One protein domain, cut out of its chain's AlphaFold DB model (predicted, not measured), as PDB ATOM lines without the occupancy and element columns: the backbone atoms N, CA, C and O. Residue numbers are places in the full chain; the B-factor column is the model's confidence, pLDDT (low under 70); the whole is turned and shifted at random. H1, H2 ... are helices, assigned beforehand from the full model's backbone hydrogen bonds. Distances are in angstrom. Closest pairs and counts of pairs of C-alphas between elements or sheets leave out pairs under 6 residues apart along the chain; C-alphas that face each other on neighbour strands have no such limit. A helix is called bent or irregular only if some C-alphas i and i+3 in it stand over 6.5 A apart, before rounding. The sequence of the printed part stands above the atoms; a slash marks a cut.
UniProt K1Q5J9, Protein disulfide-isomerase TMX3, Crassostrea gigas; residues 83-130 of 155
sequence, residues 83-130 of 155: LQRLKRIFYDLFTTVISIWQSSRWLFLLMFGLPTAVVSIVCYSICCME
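Overview. This is residues 83 to 130 of the 155 residues of the protein "Protein disulfide-isomerase TMX3" of Crassostrea gigas (UniProt K1Q5J9). Two long helices, H2 and H1, meet near their ends at a tight link and open out as a wide, flat V, with their far parts standing free of each other. Near the corner H2 has a kink of 38 degrees, close to residue 112, and beyond it one long arm of residues 113 to 130 sticks out. The printed part has 48 residues with two named helices, H1 then H2 along the chain, and no named strand; the class is all helix. The whole is extended, with a radius of gyration of the C-alphas of 15.3 A and spans of 44 by 30 by 8 A.

Arrangement. The longest helix is H2, residues 105 to 129, with a kink of 38 degrees near residue 112. It is neither bent nor irregular, but only just: C-alphas 111 and 114 are 6.4 A apart. H1, residues 83 to 103, touches H2 with residues 97 to 101 alone, and H2 touches H1 with residues 107 to 108 alone. Their closest C-alphas are those of Trp 101 and Phe 108, 5.6 A apart. The lines of the two helices are only just about perpendicular, at 73 degrees, and their centres are 22.2 A apart. In H1 every O i to N i+4 pair is within hydrogen-bond range; in H2, 19 of 21 are.

Along the chain. H2 measures 33.7 A from first to last C-alpha, from C-alpha 105 at (-8.297, -54.040, 33.716) to C-alpha 129 at (5.880, -31.789, 12.827). H1 measures 29.8 A and begins with C-alpha 83 at (-32.986, -35.319, 29.092).

Size, cuts and confidence. The two C-alphas farthest apart are those of Gln 84 and Met 129, at 44.3 A. The printed part has no cut, and the link from H1 to H2, one residue, is tight. The mean pLDDT of the printed part is 87.3, and residues 129 to 130 are under 70.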
ATOM      1  N   LEU A  83     -34.043 -35.323  28.072       86.12
ATOM      2  CA  LEU A  83     -32.986 -35.319  29.092       86.12
ATOM      3  C   LEU A  83     -32.882 -36.663  29.819       86.12
ATOM      4  O   LEU A  83     -31.782 -37.135  30.090       86.12
ATOM      5  N   GLN A  84     -34.017 -37.315  30.078       86.19
ATOM      6  CA  GLN A  84     -34.044 -38.622  30.728       86.19
ATOM      7  C   GLN A  84     -33.506 -39.723  29.806       86.19
ATOM      8  O   GLN A  84     -32.810 -40.626  30.266       86.19
ATOM      9  N   ARG A  85     -33.766 -39.638  28.495       87.06
ATOM     10  CA  ARG A  85     -33.156 -40.542  27.505       87.06
ATOM     11  C   ARG A  85     -31.643 -40.365  27.447       87.06
ATOM     12  O   ARG A  85     -30.924 -41.355  27.436       87.06
ATOM     13  N   LEU A  86     -31.165 -39.123  27.456       89.62
ATOM     14  CA  LEU A  86     -29.734 -38.844  27.495       89.62
ATOM     15  C   LEU A  86     -29.104 -39.370  28.793       89.62
ATOM     16  O   LEU A  86     -28.080 -40.044  28.744       89.62
ATOM     17  N   LYS A  87     -29.760 -39.153  29.941       88.88
ATOM     18  CA  LYS A  87     -29.358 -39.736  31.230       88.88
ATOM     19  C   LYS A  87     -29.257 -41.261  31.151       88.88
ATOM     20  O   LYS A  87     -28.279 -41.806  31.651       88.88
ATOM     21  N   ARG A  88     -30.218 -41.936  30.507       89.75
ATOM     22  CA  ARG A  88     -30.177 -43.391  30.291       89.75
ATOM     23  C   ARG A  88     -28.938 -43.802  29.508       89.75
ATOM     24  O   ARG A  88     -28.214 -44.668  29.966       89.75
ATOM     25  N   ILE A  89     -28.666 -43.142  28.383       90.38
ATOM     26  CA  ILE A  89     -27.493 -43.446  27.552       90.38
ATOM     27  C   ILE A  89     -26.203 -43.291  28.363       90.38
ATOM     28  O   ILE A  89     -25.349 -44.172  28.325       90.38
ATOM     29  N   PHE A  90     -26.070 -42.205  29.129       92.12
ATOM     30  CA  PHE A  90     -24.916 -42.024  30.006       92.12
ATOM     31  C   PHE A  90     -24.834 -43.124  31.062       92.12
ATOM     32  O   PHE A  90     -23.775 -43.722  31.216       92.12
ATOM     33  N   TYR A  91     -25.927 -43.417  31.766       91.19
ATOM     34  CA  TYR A  91     -25.961 -44.467  32.782       91.19
ATOM     35  C   TYR A  91     -25.553 -45.831  32.206       91.19
ATOM     36  O   TYR A  91     -24.674 -46.488  32.764       91.19
ATOM     37  N   ASP A  92     -26.113 -46.225  31.064       90.44
ATOM     38  CA  ASP A  92     -25.802 -47.489  30.390       90.44
ATOM     39  C   ASP A  92     -24.333 -47.532  29.942       90.44
ATOM     40  O   ASP A  92     -23.644 -48.534  30.141       90.44
ATOM     41  N   LEU A  93     -23.801 -46.426  29.412       91.00
ATOM     42  CA  LEU A  93     -22.392 -46.335  29.026       91.00
ATOM     43  C   LEU A  93     -21.467 -46.441  30.246       91.00
ATOM     44  O   LEU A  93     -20.533 -47.239  30.241       91.00
ATOM     45  N   PHE A  94     -21.730 -45.670  31.304       90.44
ATOM     46  CA  PHE A  94     -20.916 -45.679  32.522       90.44
ATOM     47  C   PHE A  94     -20.950 -47.037  33.216       90.44
ATOM     48  O   PHE A  94     -19.902 -47.555  33.597       90.44
ATOM     49  N   THR A  95     -22.129 -47.640  33.358       88.69
ATOM     50  CA  THR A  95     -22.273 -48.971  33.964       88.69
ATOM     51  C   THR A  95     -21.563 -50.038  33.136       88.69
ATOM     52  O   THR A  95     -20.864 -50.872  33.708       88.69
ATOM     53  N   THR A  96     -21.634 -49.964  31.804       89.12
ATOM     54  CA  THR A  96     -20.880 -50.852  30.906       89.12
ATOM     55  C   THR A  96     -19.373 -50.678  31.084       89.12
ATOM     56  O   THR A  96     -18.654 -51.662  31.239       89.12
ATOM     57  N   VAL A  97     -18.877 -49.439  31.127       88.19
ATOM     58  CA  VAL A  97     -17.451 -49.149  31.348       88.19
ATOM     59  C   VAL A  97     -16.974 -49.693  32.694       88.19
ATOM     60  O   VAL A  97     -15.935 -50.350  32.759       88.19
ATOM     61  N   ILE A  98     -17.744 -49.467  33.761       87.31
ATOM     62  CA  ILE A  98     -17.447 -49.996  35.096       87.31
ATOM     63  C   ILE A  98     -17.459 -51.529  35.077       87.31
ATOM     64  O   ILE A  98     -16.570 -52.148  35.656       87.31
ATOM     65  N   SER A  99     -18.419 -52.145  34.385       86.69
ATOM     66  CA  SER A  99     -18.519 -53.601  34.250       86.69
ATOM     67  C   SER A  99     -17.299 -54.195  33.541       86.69
ATOM     68  O   SER A  99     -16.681 -55.130  34.049       86.69
ATOM     69  N   ILE A 100     -16.866 -53.597  32.425       88.19
ATOM     70  CA  ILE A 100     -15.658 -54.015  31.694       88.19
ATOM     71  C   ILE A 100     -14.421 -53.873  32.583       88.19
ATOM     72  O   ILE A 100     -13.591 -54.781  32.645       88.19
ATOM     73  N   TRP A 101     -14.307 -52.758  33.305       86.56
ATOM     74  CA  TRP A 101     -13.197 -52.516  34.221       86.56
ATOM     75  C   TRP A 101     -13.130 -53.542  35.355       86.56
ATOM     76  O   TRP A 101     -12.043 -54.031  35.667       86.56
ATOM     77  N   GLN A 102     -14.273 -53.863  35.969       85.44
ATOM     78  CA  GLN A 102     -14.380 -54.878  37.023       85.44
ATOM     79  C   GLN A 102     -14.072 -56.278  36.490       85.44
ATOM     80  O   GLN A 102     -13.416 -57.062  37.170       85.44
ATOM     81  N   SER A 103     -14.505 -56.584  35.265       86.75
ATOM     82  CA  SER A 103     -14.233 -57.868  34.624       86.75
ATOM     83  C   SER A 103     -12.739 -58.054  34.361       86.75
ATOM     84  O   SER A 103     -12.159 -59.060  34.765       86.75
ATOM     85  N   SER A 104     -12.089 -57.078  33.718       84.25
ATOM     86  CA  SER A 104     -10.632 -57.056  33.626       84.25
ATOM     87  C   SER A 104     -10.081 -55.688  33.226       84.25
ATOM     88  O   SER A 104     -10.453 -55.069  32.225       84.25
ATOM     89  N   ARG A 105      -9.064 -55.263  33.975       85.88
ATOM     90  CA  ARG A 105      -8.297 -54.040  33.716       85.88
ATOM     91  C   ARG A 105      -7.665 -54.022  32.314       85.88
ATOM     92  O   ARG A 105      -7.553 -52.963  31.701       85.88
ATOM     93  N   TRP A 106      -7.275 -55.197  31.814       86.88
ATOM     94  CA  TRP A 106      -6.629 -55.378  30.513       86.88
ATOM     95  C   TRP A 106      -7.583 -55.175  29.335       86.88
ATOM     96  O   TRP A 106      -7.200 -54.510  28.377       86.88
ATOM     97  N   LEU A 107      -8.827 -55.671  29.406       85.25
ATOM     98  CA  LEU A 107      -9.812 -55.438  28.342       85.25
ATOM     99  C   LEU A 107     -10.172 -53.957  28.229       85.25
ATOM    100  O   LEU A 107     -10.269 -53.439  27.120       85.25
ATOM    101  N   PHE A 108     -10.298 -53.261  29.362       88.38
ATOM    102  CA  PHE A 108     -10.486 -51.813  29.360       88.38
ATOM    103  C   PHE A 108      -9.315 -51.090  28.672       88.38
ATOM    104  O   PHE A 108      -9.536 -50.247  27.803       88.38
ATOM    105  N   LEU A 109      -8.072 -51.444  29.019       85.75
ATOM    106  CA  LEU A 109      -6.875 -50.862  28.402       85.75
ATOM    107  C   LEU A 109      -6.795 -51.165  26.899       85.75
ATOM    108  O   LEU A 109      -6.391 -50.306  26.128       85.75
ATOM    109  N   LEU A 110      -7.209 -52.350  26.457       87.50
ATOM    110  CA  LEU A 110      -7.235 -52.691  25.037       87.50
ATOM    111  C   LEU A 110      -8.299 -51.880  24.276       87.50
ATOM    112  O   LEU A 110      -7.992 -51.287  23.246       87.50
ATOM    113  N   MET A 111      -9.534 -51.830  24.788       87.69
ATOM    114  CA  MET A 111     -10.660 -51.146  24.134       87.69
ATOM    115  C   MET A 111     -10.505 -49.627  24.103       87.69
ATOM    116  O   MET A 111     -10.869 -49.009  23.109       87.69
ATOM    117  N   PHE A 112      -9.993 -49.021  25.175       88.12
ATOM    118  CA  PHE A 112      -9.874 -47.564  25.275       88.12
ATOM    119  C   PHE A 112      -8.436 -47.085  25.127       88.12
ATOM    120  O   PHE A 112      -8.190 -46.079  24.470       88.12
ATOM    121  N   GLY A 113      -7.475 -47.798  25.706       90.81
ATOM    122  CA  GLY A 113      -6.071 -47.400  25.695       90.81
ATOM    123  C   GLY A 113      -5.436 -47.477  24.311       90.81
ATOM    124  O   GLY A 113      -4.755 -46.529  23.944       90.81
ATOM    125  N   LEU A 114      -5.688 -48.524  23.515       90.62
ATOM    126  CA  LEU A 114      -5.102 -48.623  22.169       90.62
ATOM    127  C   LEU A 114      -5.612 -47.514  21.230       90.62
ATOM    128  O   LEU A 114      -4.775 -46.809  20.664       90.62
ATOM    129  N   PRO A 115      -6.932 -47.254  21.114       92.12
ATOM    130  CA  PRO A 115      -7.413 -46.102  20.354       92.12
ATOM    131  C   PRO A 115      -6.880 -44.769  20.891       92.12
ATOM    132  O   PRO A 115      -6.463 -43.920  20.107       92.12
ATOM    133  N   THR A 116      -6.828 -44.595  22.218       92.94
ATOM    134  CA  THR A 116      -6.310 -43.363  22.839       92.94
ATOM    135  C   THR A 116      -4.825 -43.160  22.539       92.94
ATOM    136  O   THR A 116      -4.413 -42.041  22.243       92.94
ATOM    137  N   ALA A 117      -4.020 -44.224  22.565       93.00
ATOM    138  CA  ALA A 117      -2.597 -44.171  22.256       93.00
ATOM    139  C   ALA A 117      -2.357 -43.775  20.794       93.00
ATOM    140  O   ALA A 117      -1.571 -42.870  20.535       93.00
ATOM    141  N   VAL A 118      -3.082 -44.384  19.849       95.19
ATOM    142  CA  VAL A 118      -2.977 -44.042  18.421       95.19
ATOM    143  C   VAL A 118      -3.342 -42.578  18.184       95.19
ATOM    144  O   VAL A 118      -2.576 -41.850  17.559       95.19
ATOM    145  N   VAL A 119      -4.474 -42.117  18.725       94.62
ATOM    146  CA  VAL A 119      -4.901 -40.716  18.581       94.62
ATOM    147  C   VAL A 119      -3.890 -39.763  19.219       94.62
ATOM    148  O   VAL A 119      -3.543 -38.755  18.614       94.62
ATOM    149  N   SER A 120      -3.364 -40.094  20.401       93.12
ATOM    150  CA  SER A 120      -2.341 -39.287  21.068       93.12
ATOM    151  C   SER A 120      -1.072 -39.155  20.229       93.12
ATOM    152  O   SER A 120      -0.514 -38.065  20.164       93.12
ATOM    153  N   ILE A 121      -0.616 -40.240  19.595       92.25
ATOM    154  CA  ILE A 121       0.573 -40.226  18.733       92.25
ATOM    155  C   ILE A 121       0.314 -39.360  17.497       92.25
ATOM    156  O   ILE A 121       1.147 -38.522  17.174       92.25
ATOM    157  N   VAL A 122      -0.850 -39.499  16.854       93.62
ATOM    158  CA  VAL A 122      -1.219 -38.689  15.680       93.62
ATOM    159  C   VAL A 122      -1.297 -37.202  16.034       93.62
ATOM    160  O   VAL A 122      -0.732 -36.364  15.332       93.62
ATOM    161  N   CYS A 123      -1.944 -36.851  17.148       89.00
ATOM    162  CA  CYS A 123      -2.006 -35.467  17.614       89.00
ATOM    163  C   CYS A 123      -0.620 -34.922  17.979       89.00
ATOM    164  O   CYS A 123      -0.313 -33.787  17.632       89.00
ATOM    165  N   TYR A 124       0.225 -35.725  18.632       90.56
ATOM    166  CA  TYR A 124       1.607 -35.347  18.922       90.56
ATOM    167  C   TYR A 124       2.402 -35.106  17.635       90.56
ATOM    168  O   TYR A 124       3.051 -34.073  17.519       90.56
ATOM    169  N   SER A 125       2.294 -35.994  16.640       85.31
ATOM    170  CA  SER A 125       2.968 -35.806  15.353       85.31
ATOM    171  C   SER A 125       2.493 -34.544  14.645       85.31
ATOM    172  O   SER A 125       3.324 -33.771  14.204       85.31
ATOM    173  N   ILE A 126       1.192 -34.250  14.610       87.38
ATOM    174  CA  ILE A 126       0.694 -33.026  13.961       87.38
ATOM    175  C   ILE A 126       1.196 -31.773  14.700       87.38
ATOM    176  O   ILE A 126       1.623 -30.814  14.068       87.38
ATOM    177  N   CYS A 127       1.206 -31.782  16.036       79.94
ATOM    178  CA  CYS A 127       1.672 -30.641  16.828       79.94
ATOM    179  C   CYS A 127       3.198 -30.441  16.798       79.94
ATOM    180  O   CYS A 127       3.654 -29.312  16.955       79.94
ATOM    181  N   CYS A 128       3.987 -31.509  16.644       72.00
ATOM    182  CA  CYS A 128       5.453 -31.449  16.659       72.00
ATOM    183  C   CYS A 128       6.093 -31.411  15.263       72.00
ATOM    184  O   CYS A 128       7.270 -31.080  15.167       72.00
ATOM    185  N   MET A 129       5.355 -31.734  14.198       61.97
ATOM    186  CA  MET A 129       5.880 -31.789  12.827       61.97
ATOM    187  C   MET A 129       5.671 -30.474  12.053       61.97
ATOM    188  O   MET A 129       6.398 -30.227  11.104       61.97
ATOM    189  N   GLU A 130       4.791 -29.573  12.516       56.62
ATOM    190  CA  GLU A 130       4.601 -28.224  11.934       56.62
ATOM    191  C   GLU A 130       5.658 -27.189  12.407       56.62
ATOM    192  O   GLU A 130       5.571 -26.007  12.088       56.62
TER     193      GLU A 130